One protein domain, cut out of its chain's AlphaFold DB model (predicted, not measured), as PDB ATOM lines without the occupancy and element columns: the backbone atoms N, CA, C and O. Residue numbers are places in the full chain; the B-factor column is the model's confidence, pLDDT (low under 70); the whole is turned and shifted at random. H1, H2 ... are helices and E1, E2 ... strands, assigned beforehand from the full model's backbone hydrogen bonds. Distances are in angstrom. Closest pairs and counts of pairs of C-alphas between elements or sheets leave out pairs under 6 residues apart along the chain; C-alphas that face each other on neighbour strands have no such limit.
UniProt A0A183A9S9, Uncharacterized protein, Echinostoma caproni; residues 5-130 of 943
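What this domain is: This is residues 5 to 130 of the 943 residues of an uncharacterized protein of Echinostoma caproni (UniProt A0A183A9S9). The model is elongated, with two ends joined by one long helix: at one end H1, H2 and H3 fold back on one another, and at the other a small three-stranded sheet is covered on one face by helices. H4 runs from the helical end to the sheet, H5 and H6 complete the helix layer over it, and residues 111 to 130, with no named element, trail back from the sheet toward the end with H3. The printed part has 126 residues, with six named helices and three named strands in the order H1 H2 H3 H4 E1 H5 H6 E2 E3; the sheet's order is E1 E3 E2, antiparallel throughout, and the class is mostly helix. The whole is compact, with a radius of gyration of the C-alphas of 15.7 A, and spans 53 by 30 by 25 A.

How they stand to each other: H1, residues 10 to 23, forms a hairpin with H2, residues 27 to 36, the hub: they touch through residues 18 to 22 of H1, closest at the C-alphas of Ala 21 and Phe 30, 5.4 A, at a shallow tilt of 24 degrees. H2 and H3, residues 39 to 46, are a second hairpin and only just touch, with 3 pairs of C-alphas within 8 A, Ala 34 and Ala 42 closest at 5.7 A. H2 also touches residues 52 to 56 of H4, residues 49 to 64, with the C-alphas of Tyr 27 and Ile 52 closest at 5.8 A. The edge strand E1, residues 71 to 75, is antiparallel to the inner strand E3, residues 106 to 110, with N 74 and O 107 2.8 A apart. E3 and the edge strand E2, residues 101 to 103, form a hairpin, with N 108 and O 101 2.8 A apart. H4 is on the sheet, over E3, at a height of 9.4 A. H5, residues 76 to 82, is also on it and touches H6, residues 88 to 97, about perpendicular at 83 degrees, with the C-alphas of Lys 80 and Ala 91 closest at 5.9 A. H6 is on the same face as H4, at a height of 9.8 A. E1, H5, H6 and E2 make a split strand-helix-strand unit, two strands running the same way with E3 between them and a right-handed crossover. In the six helices every O i to N i+4 pair is within hydrogen-bond range.

Where its parts are: H1 begins at C-alpha 10, (74.312, 65.252, 96.388), and is 20.0 A long. H4, 22.5 A long, ends at C-alpha 64, (57.106, 83.042, 68.119). H2 measures 14.5 A, H6 14.4 A and E1 13.0 A. E3, 12.3 A, ends at C-alpha 110, (49.709, 80.613, 64.716).

The domain as a whole: The C-alphas of His 5 and Asp 104, the two farthest apart, are 53.5 A apart. The printed part has no cut; no link between named elements is long, and the one from H4 to E1 is short but not tight. Mean pLDDT of the printed part is 89.7, with residue 119 alone under 70.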
ATOM      1  N   HIS A   5      74.903  69.936 107.010       84.38
ATOM      2  CA  HIS A   5      75.522  68.808 106.307       84.38
ATOM      3  C   HIS A   5      74.528  68.105 105.370       84.38
ATOM      4  O   HIS A   5      74.920  67.706 104.274       84.38
ATOM      5  N   LEU A   6      73.241  68.040 105.739       79.69
ATOM      6  CA  LEU A   6      72.189  67.524 104.860       79.69
ATOM      7  C   LEU A   6      72.025  68.440 103.645       79.69
ATOM      8  O   LEU A   6      72.079  67.960 102.516       79.69
ATOM      9  N   LEU A   7      71.984  69.764 103.846       77.56
ATOM     10  CA  LEU A   7      71.882  70.747 102.754       77.56
ATOM     11  C   LEU A   7      73.005  70.645 101.700       77.56
ATOM     12  O   LEU A   7      72.839  71.106 100.571       77.56
ATOM     13  N   ARG A   8      74.157  70.046 102.037       83.50
ATOM     14  CA  ARG A   8      75.294  69.852 101.118       83.50
ATOM     15  C   ARG A   8      75.317  68.482 100.423       83.50
ATOM     16  O   ARG A   8      76.196  68.278  99.585       83.50
ATOM     17  N   SER A   9      74.392  67.574 100.741       91.62
ATOM     18  CA  SER A   9      74.297  66.242 100.120       91.62
ATOM     19  C   SER A   9      74.022  66.317  98.610       91.62
ATOM     20  O   SER A   9      73.432  67.283  98.110       91.62
ATOM     21  N   LYS A  10      74.471  65.301  97.856       87.31
ATOM     22  CA  LYS A  10      74.312  65.252  96.388       87.31
ATOM     23  C   LYS A  10      72.836  65.123  95.989       87.31
ATOM     24  O   LYS A  10      72.426  65.700  94.987       87.31
ATOM     25  N   GLU A  11      72.043  64.441  96.810       88.50
ATOM     26  CA  GLU A  11      70.606  64.236  96.647       88.50
ATOM     27  C   GLU A  11      69.843  65.555  96.813       88.50
ATOM     28  O   GLU A  11      69.070  65.923  95.927       88.50
ATOM     29  N   ILE A  12      70.116  66.314  97.884       89.88
ATOM     30  CA  ILE A  12      69.465  67.613  98.116       89.88
ATOM     31  C   ILE A  12      69.886  68.625  97.049       89.88
ATOM     32  O   ILE A  12      69.036  69.325  96.508       89.88
ATOM     33  N   ARG A  13      71.168  68.671  96.658       89.94
ATOM     34  CA  ARG A  13      71.620  69.550  95.563       89.94
ATOM     35  C   ARG A  13      70.958  69.216  94.226       89.94
ATOM     36  O   ARG A  13      70.600  70.133  93.489       89.94
ATOM     37  N   PHE A  14      70.777  67.932  93.913       92.75
ATOM     38  CA  PHE A  14      70.046  67.510  92.719       92.75
ATOM     39  C   PHE A  14      68.572  67.933  92.791       92.75
ATOM     40  O   PHE A  14      68.064  68.518  91.835       92.75
ATOM     41  N   ALA A  15      67.906  67.716  93.930       92.56
ATOM     42  CA  ALA A  15      66.522  68.138  94.142       92.56
ATOM     43  C   ALA A  15      66.356  69.662  94.013       92.56
ATOM     44  O   ALA A  15      65.433  70.114  93.342       92.56
ATOM     45  N   VAL A  16      67.286  70.451  94.563       90.69
ATOM     46  CA  VAL A  16      67.318  71.915  94.412       90.69
ATOM     47  C   VAL A  16      67.502  72.315  92.947       90.69
ATOM     48  O   VAL A  16      66.795  73.197  92.470       90.69
ATOM     49  N   ALA A  17      68.385  71.651  92.198       90.56
ATOM     50  CA  ALA A  17      68.577  71.942  90.776       90.56
ATOM     51  C   ALA A  17      67.337  71.610  89.921       90.56
ATOM     52  O   ALA A  17      67.040  72.339  88.974       90.56
ATOM     53  N   VAL A  18      66.613  70.529  90.242       92.88
ATOM     54  CA  VAL A  18      65.328  70.189  89.603       92.88
ATOM     55  C   VAL A  18      64.270  71.228  89.959       92.88
ATOM     56  O   VAL A  18      63.562  71.712  89.083       92.88
ATOM     57  N   HIS A  19      64.201  71.605  91.231       92.56
ATOM     58  CA  HIS A  19      63.267  72.595  91.737       92.56
ATOM     59  C   HIS A  19      63.441  73.970  91.078       92.56
ATOM     60  O   HIS A  19      62.479  74.568  90.600       92.56
ATOM     61  N   GLU A  20      64.686  74.432  90.978       90.56
ATOM     62  CA  GLU A  20      65.052  75.665  90.285       90.56
ATOM     63  C   GLU A  20      64.617  75.620  88.812       90.56
ATOM     64  O   GLU A  20      64.090  76.603  88.292       90.56
ATOM     65  N   ALA A  21      64.778  74.472  88.140       90.81
ATOM     66  CA  ALA A  21      64.348  74.301  86.753       90.81
ATOM     67  C   ALA A  21      62.818  74.386  86.588       90.81
ATOM     68  O   ALA A  21      62.360  74.974  85.610       90.81
ATOM     69  N   VAL A  22      62.037  73.855  87.537       90.88
ATOM     70  CA  VAL A  22      60.566  73.973  87.541       90.88
ATOM     71  C   VAL A  22      60.135  75.423  87.787       90.88
ATOM     72  O   VAL A  22      59.386  75.974  86.986       90.88
ATOM     73  N   ASN A  23      60.660  76.084  88.825       89.75
ATOM     74  CA  ASN A  23      60.270  77.459  89.176       89.75
ATOM     75  C   ASN A  23      60.635  78.478  88.090       89.75
ATOM     76  O   ASN A  23      59.876  79.401  87.805       89.75
ATOM     77  N   THR A  24      61.799  78.311  87.459       88.12
ATOM     78  CA  THR A  24      62.235  79.184  86.357       88.12
ATOM     79  C   THR A  24      61.574  78.836  85.019       88.12
ATOM     80  O   THR A  24      61.850  79.493  84.017       88.12
ATOM     81  N   ASN A  25      60.686  77.831  84.981       87.25
ATOM     82  CA  ASN A  25      60.076  77.278  83.767       87.25
ATOM     83  C   ASN A  25      61.119  76.857  82.705       87.25
ATOM     84  O   ASN A  25      60.874  76.951  81.499       87.25
ATOM     85  N   ASN A  26      62.305  76.406  83.128       92.19
ATOM     86  CA  ASN A  26      63.378  75.968  82.238       92.19
ATOM     87  C   ASN A  26      63.214  74.481  81.886       92.19
ATOM     88  O   ASN A  26      63.911  73.601  82.405       92.19
ATOM     89  N   TYR A  27      62.280  74.211  80.973       94.19
ATOM     90  CA  TYR A  27      61.912  72.861  80.543       94.19
ATOM     91  C   TYR A  27      63.095  72.062  79.965       94.19
ATOM     92  O   TYR A  27      63.222  70.868  80.234       94.19
ATOM     93  N   ILE A  28      64.029  72.714  79.261       94.31
ATOM     94  CA  ILE A  28      65.242  72.062  78.736       94.31
ATOM     95  C   ILE A  28      66.142  71.560  79.874       94.31
ATOM     96  O   ILE A  28      66.621  70.422  79.839       94.31
ATOM     97  N   ARG A  29      66.379  72.391  80.901       94.50
ATOM     98  CA  ARG A  29      67.182  72.005  82.074       94.50
ATOM     99  C   ARG A  29      66.496  70.890  82.859       94.50
ATOM    100  O   ARG A  29      67.178  69.951  83.265       94.50
ATOM    101  N   PHE A  30      65.174  70.947  83.007       96.38
ATOM    102  CA  PHE A  30      64.390  69.905  83.670       96.38
ATOM    103  C   PHE A  30      64.556  68.536  82.988       96.38
ATOM    104  O   PHE A  30      64.992  67.582  83.635       96.38
ATOM    105  N   PHE A  31      64.319  68.432  81.675       95.50
ATOM    106  CA  PHE A  31      64.460  67.159  80.953       95.50
ATOM    107  C   PHE A  31      65.921  66.688  80.841       95.50
ATOM    108  O   PHE A  31      66.204  65.488  80.837       95.50
ATOM    109  N   ARG A  32      66.900  67.606  80.854       95.62
ATOM    110  CA  ARG A  32      68.323  67.246  81.004       95.62
ATOM    111  C   ARG A  32      68.610  66.580  82.353       95.62
ATOM    112  O   ARG A  32      69.334  65.589  82.380       95.62
ATOM    113  N   LEU A  33      68.036  67.083  83.444       95.25
ATOM    114  CA  LEU A  33      68.156  66.461  84.765       95.25
ATOM    115  C   LEU A  33      67.388  65.134  84.838       95.25
ATOM    116  O   LEU A  33      67.907  64.178  85.408       95.25
ATOM    117  N   ALA A  34      66.226  65.024  84.186       94.44
ATOM    118  CA  ALA A  34      65.456  63.778  84.115       94.44
ATOM    119  C   ALA A  34      66.254  62.646  83.444       94.44
ATOM    120  O   ALA A  34      66.247  61.510  83.925       94.44
ATOM    121  N   ARG A  35      67.033  62.954  82.396       93.31
ATOM    122  CA  ARG A  35      67.974  62.002  81.774       93.31
ATOM    123  C   ARG A  35      69.071  61.526  82.734       93.31
ATOM    124  O   ARG A  35      69.417  60.349  82.702       93.31
ATOM    125  N   LEU A  36      69.556  62.386  83.630       92.50
ATOM    126  CA  LEU A  36      70.612  62.060  84.603       92.50
ATOM    127  C   LEU A  36      70.098  61.420  85.905       92.50
ATOM    128  O   LEU A  36      70.883  60.844  86.652       92.50
ATOM    129  N   ALA A  37      68.799  61.511  86.193       93.19
ATOM    130  CA  ALA A  37      68.204  60.997  87.423       93.19
ATOM    131  C   ALA A  37      68.323  59.465  87.557       93.19
ATOM    132  O   ALA A  37      68.240  58.737  86.567       93.19
ATOM    133  N   THR A  38      68.426  58.951  88.784       90.31
ATOM    134  CA  THR A  38      68.231  57.519  89.085       90.31
ATOM    135  C   THR A  38      66.789  57.092  88.788       90.31
ATOM    136  O   THR A  38      65.910  57.949  88.735       90.31
ATOM    137  N   CYS A  39      66.503  55.789  88.672       90.19
ATOM    138  CA  CYS A  39      65.151  55.296  88.357       90.19
ATOM    139  C   CYS A  39      64.062  55.888  89.275       90.19
ATOM    140  O   CYS A  39      63.095  56.448  88.770       90.19
ATOM    141  N   LEU A  40      64.237  55.843  90.603       90.44
ATOM    142  CA  LEU A  40      63.246  56.375  91.553       90.44
ATOM    143  C   LEU A  40      63.069  57.896  91.429       90.44
ATOM    144  O   LEU A  40      61.946  58.382  91.316       90.44
ATOM    145  N   ASN A  41      64.172  58.646  91.365       91.88
ATOM    146  CA  ASN A  41      64.133  60.095  91.151       91.88
ATOM    147  C   ASN A  41      63.457  60.461  89.821       91.88
ATOM    148  O   ASN A  41      62.685  61.412  89.770       91.88
ATOM    149  N   ALA A  42      63.692  59.693  88.756       91.81
ATOM    150  CA  ALA A  42      63.019  59.885  87.477       91.81
ATOM    151  C   ALA A  42      61.510  59.594  87.583       91.81
ATOM    152  O   ALA A  42      60.716  60.377  87.067       91.81
ATOM    153  N   CYS A  43      61.098  58.545  88.312       91.56
ATOM    154  CA  CYS A  43      59.685  58.272  88.607       91.56
ATOM    155  C   CYS A  43      59.010  59.436  89.349       91.56
ATOM    156  O   CYS A  43      57.870  59.771  89.038       91.56
ATOM    157  N   LEU A  44      59.708  60.080  90.292       91.94
ATOM    158  CA  LEU A  44      59.200  61.275  90.975       91.94
ATOM    159  C   LEU A  44      59.066  62.461  90.010       91.94
ATOM    160  O   LEU A  44      58.043  63.144  90.005       91.94
ATOM    161  N   MET A  45      60.072  62.680  89.160       93.38
ATOM    162  CA  MET A  45      60.046  63.744  88.152       93.38
ATOM    163  C   MET A  45      58.943  63.542  87.102       93.38
ATOM    164  O   MET A  45      58.397  64.533  86.623       93.38
ATOM    165  N   HIS A  46      58.571  62.297  86.784       92.69
ATOM    166  CA  HIS A  46      57.527  61.955  85.805       92.69
ATOM    167  C   HIS A  46      56.196  62.665  86.068       92.69
ATOM    168  O   HIS A  46      55.496  63.065  85.142       92.69
ATOM    169  N   ARG A  47      55.868  62.884  87.346       91.06
ATOM    170  CA  ARG A  47      54.660  63.594  87.777       91.06
ATOM    171  C   ARG A  47      54.542  65.000  87.178       91.06
ATOM    172  O   ARG A  47      53.434  65.472  86.948       91.06
ATOM    173  N   TYR A  48      55.671  65.658  86.933       91.06
ATOM    174  CA  TYR A  48      55.728  67.034  86.446       91.06
ATOM    175  C   TYR A  48      55.819  67.128  84.916       91.06
ATOM    176  O   TYR A  48      55.852  68.233  84.384       91.06
ATOM    177  N   PHE A  49      55.860  66.007  84.185       93.12
ATOM    178  CA  PHE A  49      56.074  66.027  82.733       93.12
ATOM    179  C   PHE A  49      54.976  66.789  82.001       93.12
ATOM    180  O   PHE A  49      55.301  67.662  81.201       93.12
ATOM    181  N   VAL A  50      53.706  66.537  82.335       93.19
ATOM    182  CA  VAL A  50      52.567  67.256  81.742       93.19
ATOM    183  C   VAL A  50      52.711  68.757  81.972       93.19
ATOM    184  O   VAL A  50      52.734  69.517  81.013       93.19
ATOM    185  N   GLN A  51      52.916  69.178  83.225       92.19
ATOM    186  CA  GLN A  51      53.075  70.589  83.586       92.19
ATOM    187  C   GLN A  51      54.211  71.261  82.801       92.19
ATOM    188  O   GLN A  51      54.019  72.330  82.221       92.19
ATOM    189  N   ILE A  52      55.388  70.635  82.756       93.31
ATOM    190  CA  ILE A  52      56.567  71.202  82.093       93.31
ATOM    191  C   ILE A  52      56.388  71.233  80.568       93.31
ATOM    192  O   ILE A  52      56.779  72.210  79.930       93.31
ATOM    193  N   ARG A  53      55.759  70.212  79.972       94.62
ATOM    194  CA  ARG A  53      55.442  70.164  78.534       94.62
ATOM    195  C   ARG A  53      54.424  71.234  78.143       94.62
ATOM    196  O   ARG A  53      54.628  71.933  77.155       94.62
ATOM    197  N   SER A  54      53.388  71.425  78.954       93.44
ATOM    198  CA  SER A  54      52.388  72.482  78.785       93.44
ATOM    199  C   SER A  54      53.010  73.877  78.839       93.44
ATOM    200  O   SER A  54      52.806  74.697  77.944       93.44
ATOM    201  N   GLN A  55      53.844  74.137  79.849       92.62
ATOM    202  CA  GLN A  55      54.575  75.399  79.957       92.62
ATOM    203  C   GLN A  55      55.534  75.607  78.779       92.62
ATOM    204  O   GLN A  55      55.672  76.732  78.297       92.62
ATOM    205  N   ALA A  56      56.176  74.544  78.289       94.06
ATOM    206  CA  ALA A  56      57.051  74.627  77.128       94.06
ATOM    207  C   ALA A  56      56.296  75.056  75.862       94.06
ATOM    208  O   ALA A  56      56.778  75.949  75.168       94.06
ATOM    209  N   LEU A  57      55.105  74.501  75.591       93.50
ATOM    210  CA  LEU A  57      54.277  74.915  74.447       93.50
ATOM    211  C   LEU A  57      53.893  76.396  74.520       93.50
ATOM    212  O   LEU A  57      54.056  77.122  73.539       93.50
ATOM    213  N   LEU A  58      53.457  76.868  75.691       92.81
ATOM    214  CA  LEU A  58      53.107  78.277  75.898       92.81
ATOM    215  C   LEU A  58      54.317  79.205  75.706       92.81
ATOM    216  O   LEU A  58      54.205  80.259  75.083       92.81
ATOM    217  N   ARG A  59      55.498  78.812  76.203       90.44
ATOM    218  CA  ARG A  59      56.740  79.587  76.039       90.44
ATOM    219  C   ARG A  59      57.223  79.606  74.592       90.44
ATOM    220  O   ARG A  59      57.667  80.656  74.131       90.44
ATOM    221  N   LEU A  60      57.126  78.483  73.883       91.56
ATOM    222  CA  LEU A  60      57.441  78.408  72.459       91.56
ATOM    223  C   LEU A  60      56.507  79.324  71.659       91.56
ATOM    224  O   LEU A  60      56.998  80.188  70.934       91.56
ATOM    225  N   ALA A  61      55.192  79.243  71.882       91.12
ATOM    226  CA  ALA A  61      54.215  80.125  71.243       91.12
ATOM    227  C   ALA A  61      54.503  81.613  71.515       91.12
ATOM    228  O   ALA A  61      54.560  82.416  70.583       91.12
ATOM    229  N   ALA A  62      54.778  81.979  72.772       89.38
ATOM    230  CA  ALA A  62      55.132  83.348  73.144       89.38
ATOM    231  C   ALA A  62      56.427  83.825  72.464       89.38
ATOM    232  O   ALA A  62      56.504  84.969  72.017       89.38
ATOM    233  N   SER A  63      57.433  82.954  72.328       88.38
ATOM    234  CA  SER A  63      58.678  83.291  71.624       88.38
ATOM    235  C   SER A  63      58.468  83.528  70.124       88.38
ATOM    236  O   SER A  63      59.157  84.354  69.525       88.38
ATOM    237  N   PHE A  64      57.471  82.870  69.524       88.12
ATOM    238  CA  PHE A  64      57.106  83.042  68.119       88.12
ATOM    239  C   PHE A  64      56.144  84.211  67.866       88.12
ATOM    240  O   PHE A  64      56.011  84.646  66.721       88.12
ATOM    241  N   ALA A  65      55.547  84.807  68.905       80.62
ATOM    242  CA  ALA A  65      54.673  85.976  68.764       80.62
ATOM    243  C   ALA A  65      55.374  87.169  68.077       80.62
ATOM    244  O   ALA A  65      54.756  87.889  67.285       80.62
ATOM    245  N   GLY A  66      56.683  87.339  68.303       76.88
ATOM    246  CA  GLY A  66      57.516  88.370  67.667       76.88
ATOM    247  C   GLY A  66      58.043  88.024  66.265       76.88
ATOM    248  O   GLY A  66      58.683  88.861  65.634       76.88
ATOM    249  N   HIS A  67      57.800  86.816  65.753       84.75
ATOM    250  CA  HIS A  67      58.345  86.359  64.470       84.75
ATOM    251  C   HIS A  67      57.652  87.057  63.277       84.75
ATOM    252  O   HIS A  67      56.446  87.254  63.326       84.75
ATOM    253  N   PRO A  68      58.321  87.429  62.171       81.25
ATOM    254  CA  PRO A  68      57.673  88.166  61.074       81.25
ATOM    255  C   PRO A  68      56.561  87.379  60.357       81.25
ATOM    256  O   PRO A  68      55.613  87.972  59.849       81.25
ATOM    257  N   LYS A  69      56.649  86.042  60.327       84.62
ATOM    258  CA  LYS A  69      55.600  85.176  59.761       84.62
ATOM    259  C   LYS A  69      54.444  84.985  60.743       84.62
ATOM    260  O   LYS A  69      54.687  84.828  61.936       84.62
ATOM    261  N   ARG A  70      53.212  84.952  60.222       84.06
ATOM    262  CA  ARG A  70      51.990  84.654  60.992       84.06
ATOM    263  C   ARG A  70      52.017  83.246  61.590       84.06
ATOM    264  O   ARG A  70      51.683  83.081  62.755       84.06
ATOM    265  N   GLU A  71      52.444  82.277  60.792       88.88
ATOM    266  CA  GLU A  71      52.574  80.879  61.190       88.88
ATOM    267  C   GLU A  71      54.051  80.496  61.234       88.88
ATOM    268  O   GLU A  71      54.820  80.784  60.305       88.88
ATOM    269  N   VAL A  72      54.454  79.849  62.324       91.69
ATOM    270  CA  VAL A  72      55.800  79.301  62.490       91.69
ATOM    271  C   VAL A  72      55.715  77.784  62.530       91.69
ATOM    272  O   VAL A  72      55.055  77.210  63.392       91.69
ATOM    273  N   GLN A  73      56.406  77.143  61.589       93.19
ATOM    274  CA  GLN A  73      56.534  75.692  61.516       93.19
ATOM    275  C   GLN A  73      57.651  75.227  62.452       93.19
ATOM    276  O   GLN A  73      58.809  75.619  62.292       93.19
ATOM    277  N   TYR A  74      57.310  74.381  63.418       93.25
ATOM    278  CA  TYR A  74      58.241  73.835  64.394       93.25
ATOM    279  C   TYR A  74      58.342  72.307  64.253       93.25
ATOM    280  O   TYR A  74      57.332  71.623  64.412       93.25
ATOM    281  N   PRO A  75      59.526  71.726  63.977       96.00
ATOM    282  CA  PRO A  75      59.635  70.289  63.716       96.00
ATOM    283  C   PRO A  75      59.212  69.434  64.919       96.00
ATOM    284  O   PRO A  75      59.776  69.578  66.013       96.00
ATOM    285  N   VAL A  76      58.303  68.475  64.708       94.62
ATOM    286  CA  VAL A  76      57.838  67.536  65.751       94.62
ATOM    287  C   VAL A  76      59.011  66.744  66.336       94.62
ATOM    288  O   VAL A  76      59.082  66.541  67.544       94.62
ATOM    289  N   GLU A  77      59.996  66.361  65.517       94.19
ATOM    290  CA  GLU A  77      61.178  65.622  65.988       94.19
ATOM    291  C   GLU A  77      62.070  66.456  66.927       94.19
ATOM    292  O   GLU A  77      62.728  65.924  67.824       94.19
ATOM    293  N   THR A  78      62.096  67.779  66.760       94.19
ATOM    294  CA  THR A  78      62.792  68.665  67.701       94.19
ATOM    295  C   THR A  78      62.012  68.762  69.007       94.19
ATOM    296  O   THR A  78      62.615  68.621  70.072       94.19
ATOM    297  N   LEU A  79      60.684  68.896  68.936       94.06
ATOM    298  CA  LEU A  79      59.815  68.939  70.114       94.06
ATOM    299  C   LEU A  79      59.907  67.644  70.933       94.06
ATOM    300  O   LEU A  79      60.141  67.689  72.139       94.06
ATOM    301  N   LYS A  80      59.835  66.490  70.257       94.25
ATOM    302  CA  LYS A  80      60.007  65.154  70.840       94.25
ATOM    303  C   LYS A  80      61.308  65.042  71.630       94.25
ATOM    304  O   LYS A  80      61.294  64.586  72.766       94.25
ATOM    305  N   ARG A  81      62.431  65.481  71.050       93.31
ATOM    306  CA  ARG A  81      63.755  65.414  71.696       93.31
ATOM    307  C   ARG A  81      63.924  66.405  72.845       93.31
ATOM    308  O   ARG A  81      64.644  66.112  73.792       93.31
ATOM    309  N   GLN A  82      63.324  67.591  72.754       92.88
ATOM    310  CA  GLN A  82      63.445  68.614  73.798       92.88
ATOM    311  C   GLN A  82      62.566  68.321  75.014       92.88
ATOM    312  O   GLN A  82      62.973  68.603  76.139       92.88
ATOM    313  N   LEU A  83      61.383  67.754  74.775       93.56
ATOM    314  CA  LEU A  83      60.371  67.461  75.789       93.56
ATOM    315  C   LEU A  83      60.291  65.974  76.165       93.56
ATOM    316  O   LEU A  83      59.401  65.568  76.916       93.56
ATOM    317  N   GLU A  84      61.230  65.182  75.642       92.94
ATOM    318  CA  GLU A  84      61.401  63.751  75.906       92.94
ATOM    319  C   GLU A  84      60.096  62.958  75.770       92.94
ATOM    320  O   GLU A  84      59.720  62.201  76.663       92.94
ATOM    321  N   PHE A  85      59.366  63.170  74.673       93.69
ATOM    322  CA  PHE A  85      58.246  62.298  74.314       93.69
ATOM    323  C   PHE A  85      58.775  60.925  73.885       93.69
ATOM    324  O   PHE A  85      59.826  60.823  73.240       93.69
ATOM    325  N   GLU A  86      58.050  59.862  74.225       90.38
ATOM    326  CA  GLU A  86      58.471  58.488  73.952       90.38
ATOM    327  C   GLU A  86      58.515  58.220  72.441       90.38
ATOM    328  O   GLU A  86      59.450  57.583  71.940       90.38
ATOM    329  N   ASP A  87      57.558  58.764  71.687       90.69
ATOM    330  CA  ASP A  87      57.522  58.691  70.231       90.69
ATOM    331  C   ASP A  87      56.943  59.958  69.569       90.69
ATOM    332  O   ASP A  87      56.532  60.917  70.223       90.69
ATOM    333  N   ARG A  88      56.980  59.991  68.228       92.00
ATOM    334  CA  ARG A  88      56.455  61.122  67.443       92.00
ATOM    335  C   ARG A  88      54.930  61.240  67.539       92.00
ATOM    336  O   ARG A  88      54.416  62.345  67.425       92.00
ATOM    337  N   ARG A  89      54.221  60.123  67.739       91.44
ATOM    338  CA  ARG A  89      52.752  60.092  67.800       91.44
ATOM    339  C   ARG A  89      52.260  60.729  69.092       91.44
ATOM    340  O   ARG A  89      51.339  61.527  69.057       91.44
ATOM    341  N   GLU A  90      52.926  60.455  70.206       92.12
ATOM    342  CA  GLU A  90      52.639  61.066  71.499       92.12
ATOM    343  C   GLU A  90      52.842  62.586  71.462       92.12
ATOM    344  O   GLU A  90      51.988  63.328  71.937       92.12
ATOM    345  N   ALA A  91      53.929  63.057  70.840       93.25
ATOM    346  CA  ALA A  91      54.158  64.489  70.651       93.25
ATOM    347  C   ALA A  91      53.069  65.144  69.777       93.25
ATOM    348  O   ALA A  91      52.666  66.272  70.047       93.25
ATOM    349  N   HIS A  92      52.587  64.439  68.749       93.06
ATOM    350  CA  HIS A  92      51.504  64.900  67.877       93.06
ATOM    351  C   HIS A  92      50.175  65.015  68.632       93.06
ATOM    352  O   HIS A  92      49.595  66.095  68.693       93.06
ATOM    353  N   GLU A  93      49.742  63.925  69.267       91.88
ATOM    354  CA  GLU A  93      48.505  63.860  70.053       91.88
ATOM    355  C   GLU A  93      48.508  64.901  71.188       91.88
ATOM    356  O   GLU A  93      47.480  65.518  71.475       91.88
ATOM    357  N   PHE A  94      49.668  65.135  71.818       92.81
ATOM    358  CA  PHE A  94      49.811  66.166  72.844       92.81
ATOM    359  C   PHE A  94      49.562  67.563  72.269       92.81
ATOM    360  O   PHE A  94      48.778  68.319  72.837       92.81
ATOM    361  N   CYS A  95      50.169  67.903  71.130       91.75
ATOM    362  CA  CYS A  95      49.952  69.190  70.466       91.75
ATOM    363  C   CYS A  95      48.494  69.388  70.025       91.75
ATOM    364  O   CYS A  95      47.933  70.454  70.273       91.75
ATOM    365  N   GLU A  96      47.858  68.365  69.450       90.75
ATOM    366  CA  GLU A  96      46.447  68.428  69.040       90.75
ATOM    367  C   GLU A  96      45.511  68.643  70.229       90.75
ATOM    368  O   GLU A  96      44.578  69.440  70.146       90.75
ATOM    369  N   SER A  97      45.783  67.991  71.367       91.38
ATOM    370  CA  SER A  97      44.997  68.211  72.587       91.38
ATOM    371  C   SER A  97      45.070  69.664  73.073       91.38
ATOM    372  O   SER A  97      44.118  70.165  73.661       91.38
ATOM    373  N   TRP A  98      46.168  70.360  72.764       89.75
ATOM    374  CA  TRP A  98      46.379  71.775  73.062       89.75
ATOM    375  C   TRP A  98      45.853  72.729  71.973       89.75
ATOM    376  O   TRP A  98      46.142  73.929  71.997       89.75
ATOM    377  N   GLY A  99      45.100  72.206  70.999       89.31
ATOM    378  CA  GLY A  99      44.515  72.981  69.905       89.31
ATOM    379  C   GLY A  99      45.516  73.418  68.832       89.31
ATOM    380  O   GLY A  99      45.210  74.326  68.063       89.31
ATOM    381  N   LEU A 100      46.706  72.808  68.771       90.44
ATOM    382  CA  LEU A 100      47.712  73.102  67.748       90.44
ATOM    383  C   LEU A 100      47.561  72.175  66.540       90.44
ATOM    384  O   LEU A 100      47.448  70.958  66.684       90.44
ATOM    385  N   SER A 101      47.646  72.753  65.343       90.25
ATOM    386  CA  SER A 101      47.658  72.001  64.086       90.25
ATOM    387  C   SER A 101      49.041  71.405  63.826       90.25
ATOM    388  O   SER A 101      50.058  72.082  63.994       90.25
ATOM    389  N   VAL A 102      49.091  70.159  63.359       91.25
ATOM    390  CA  VAL A 102      50.332  69.499  62.937       91.25
ATOM    391  C   VAL A 102      50.210  69.117  61.461       91.25
ATOM    392  O   VAL A 102      49.287  68.404  61.077       91.25
ATOM    393  N   ILE A 103      51.109  69.634  60.620       90.06
ATOM    394  CA  ILE A 103      51.104  69.461  59.159       90.06
ATOM    395  C   ILE A 103      52.496  68.991  58.726       90.06
ATOM    396  O   ILE A 103      53.489  69.610  59.099       90.06
ATOM    397  N   ASP A 104      52.580  67.905  57.952       85.25
ATOM    398  CA  ASP A 104      53.831  67.364  57.386       85.25
ATOM    399  C   ASP A 104      54.981  67.180  58.407       85.25
ATOM    400  O   ASP A 104      56.132  67.502  58.123       85.25
ATOM    401  N   ASP A 105      54.687  66.662  59.609       90.31
ATOM    402  CA  ASP A 105      55.638  66.518  60.738       90.31
ATOM    403  C   ASP A 105      56.142  67.856  61.346       90.31
ATOM    404  O   ASP A 105      57.118  67.889  62.111       90.31
ATOM    405  N   PHE A 106      55.436  68.963  61.097       92.69
ATOM    406  CA  PHE A 106      55.652  70.260  61.741       92.69
ATOM    407  C   PHE A 106      54.436  70.691  62.564       92.69
ATOM    408  O   PHE A 106      53.310  70.716  62.079       92.69
ATOM    409  N   VAL A 107      54.671  71.094  63.810       93.44
ATOM    410  CA  VAL A 107      53.683  71.779  64.650       93.44
ATOM    411  C   VAL A 107      53.591  73.231  64.200       93.44
ATOM    412  O   VAL A 107      54.615  73.911  64.089       93.44
ATOM    413  N   ILE A 108      52.380  73.712  63.947       92.50
ATOM    414  CA  ILE A 108      52.124  75.076  63.496       92.50
ATOM    415  C   ILE A 108      51.763  75.942  64.700       92.50
ATOM    416  O   ILE A 108      50.737  75.736  65.343       92.50
ATOM    417  N   PHE A 109      52.597  76.938  64.988       92.44
ATOM    418  CA  PHE A 109      52.266  77.996  65.939       92.44
ATOM    419  C   PHE A 109      51.699  79.198  65.171       92.44
ATOM    420  O   PHE A 109      52.461  79.920  64.523       92.44
ATOM    421  N   ASP A 110      50.377  79.405  65.232       87.12
ATOM    422  CA  ASP A 110      49.709  80.613  64.716       87.12
ATOM    423  C   ASP A 110      49.607  81.663  65.829       87.12
ATOM    424  O   ASP A 110      49.128  81.402  66.933       87.12
ATOM    425  N   LYS A 111      50.020  82.892  65.523       82.19
ATOM    426  CA  LYS A 111      49.883  84.043  66.421       82.19
ATOM    427  C   LYS A 111      48.445  84.330  66.846       82.19
ATOM    428  O   LYS A 111      48.244  84.858  67.935       82.19
ATOM    429  N   GLN A 112      47.466  84.058  65.983       82.19
ATOM    430  CA  GLN A 112      46.054  84.336  66.271       82.19
ATOM    431  C   GLN A 112      45.369  83.215  67.058       82.19
ATOM    432  O   GLN A 112      44.300  83.438  67.622       82.19
ATOM    433  N   MET A 113      45.981  82.031  67.119       82.56
ATOM    434  CA  MET A 113      45.433  80.853  67.789       82.56
ATOM    435  C   MET A 113      46.479  80.299  68.769       82.56
ATOM    436  O   MET A 113      47.172  79.331  68.454       82.56
ATOM    437  N   PRO A 114      46.660  80.941  69.942       82.00
ATOM    438  CA  PRO A 114      47.612  80.469  70.939       82.00
ATOM    439  C   PRO A 114      47.195  79.094  71.495       82.00
ATOM    440  O   PRO A 114      45.997  78.800  71.531       82.00
ATOM    441  N   PRO A 115      48.150  78.275  71.982       88.62
ATOM    442  CA  PRO A 115      47.844  76.974  72.571       88.62
ATOM    443  C   PRO A 115      46.846  77.121  73.722       88.62
ATOM    444  O   PRO A 115      47.066  77.934  74.626       88.62
ATOM    445  N   GLN A 116      45.783  76.321  73.713       85.81
ATOM    446  CA  GLN A 116      44.772  76.313  74.767       85.81
ATOM    447  C   GLN A 116      44.874  75.026  75.585       85.81
ATOM    448  O   GLN A 116      45.164  73.973  75.021       85.81
ATOM    449  N   PRO A 117      44.672  75.078  76.912       82.94
ATOM    450  CA  PRO A 117      44.696  73.871  77.722       82.94
ATOM    451  C   PRO A 117      43.581  72.905  77.276       82.94
ATOM    452  O   PRO A 117      42.466  73.355  77.004       82.94
ATOM    453  N   PRO A 118      43.851  71.589  77.218       80.56
ATOM    454  CA  PRO A 118      42.865  70.604  76.794       80.56
ATOM    455  C   PRO A 118      41.677  70.555  77.766       80.56
ATOM    456  O   PRO A 118      41.871  70.569  78.982       80.56
ATOM    457  N   GLU A 119      40.455  70.401  77.240       68.88
ATOM    458  CA  GLU A 119      39.230  70.242  78.054       68.88
ATOM    459  C   GLU A 119      39.297  69.013  78.982       68.88
ATOM    460  O   GLU A 119      38.681  68.979  80.046       68.88
ATOM    461  N   LEU A 120      40.072  67.997  78.589       73.50
ATOM    462  CA  LEU A 120      40.360  66.812  79.387       73.50
ATOM    463  C   LEU A 120      41.842  66.778  79.757       73.50
ATOM    464  O   LEU A 120      42.712  66.865  78.892       73.50
ATOM    465  N   ALA A 121      42.137  66.573  81.042       74.75
ATOM    466  CA  ALA A 121      43.510  66.490  81.526       74.75
ATOM    467  C   ALA A 121      44.305  65.399  80.784       74.75
ATOM    468  O   ALA A 121      43.917  64.223  80.777       74.75
ATOM    469  N   TRP A 122      45.438  65.790  80.188       83.75
ATOM    470  CA  TRP A 122      46.336  64.870  79.495       83.75
ATOM    471  C   TRP A 122      46.822  63.776  80.448       83.75
ATOM    472  O   TRP A 122      47.364  64.050  81.522       83.75
ATOM    473  N   ARG A 123      46.641  62.516  80.047       84.31
ATOM    474  CA  ARG A 123      47.116  61.362  80.810       84.31
ATOM    475  C   ARG A 123      48.494  60.967  80.319       84.31
ATOM    476  O   ARG A 123      48.618  60.339  79.271       84.31
ATOM    477  N   GLU A 124      49.501  61.308  81.115       85.19
ATOM    478  CA  GLU A 124      50.882  60.928  80.840       85.19
ATOM    479  C   GLU A 124      51.009  59.405  80.743       85.19
ATOM    480  O   GLU A 124      50.578  58.668  81.641       85.19
ATOM    481  N   ARG A 125      51.563  58.927  79.626       85.69
ATOM    482  CA  ARG A 125      51.773  57.496  79.415       85.69
ATOM    483  C   ARG A 125      52.988  57.042  80.213       85.69
ATOM    484  O   ARG A 125      53.742  57.818  80.784       85.69
ATOM    485  N   ARG A 126      53.156  55.729  80.304       86.19
ATOM    486  CA  ARG A 126      54.310  55.134  80.975       86.19
ATOM    487  C   ARG A 126      55.578  55.411  80.156       86.19
ATOM    488  O   ARG A 126      55.675  54.954  79.022       86.19
ATOM    489  N   ALA A 127      56.541  56.121  80.747       90.19
ATOM    490  CA  ALA A 127      57.804  56.478  80.099       90.19
ATOM    491  C   ALA A 127      58.815  55.312  80.078       90.19
ATOM    492  O   ALA A 127      59.692  55.189  80.945       90.19
ATOM    493  N   PHE A 128      58.677  54.419  79.097       88.56
ATOM    494  CA  PHE A 128      59.515  53.227  78.964       88.56
ATOM    495  C   PHE A 128      60.985  53.555  78.683       88.56
ATOM    496  O   PHE A 128      61.876  53.010  79.342       88.56
ATOM    497  N   ARG A 129      61.267  54.437  77.718       89.50
ATOM    498  CA  ARG A 129      62.638  54.740  77.287       89.50
ATOM    499  C   ARG A 129      63.343  55.659  78.260       89.50
ATOM    500  O   ARG A 129      64.530  55.452  78.508       89.50
ATOM    501  N   LEU A 130      62.644  56.647  78.813       89.94
ATOM    502  CA  LEU A 130      63.279  57.608  79.707       89.94
ATOM    503  C   LEU A 130      63.417  57.079  81.139       89.94
ATOM    504  O   LEU A 130      64.408  57.400  81.789       89.94
TER     505      LEU A 130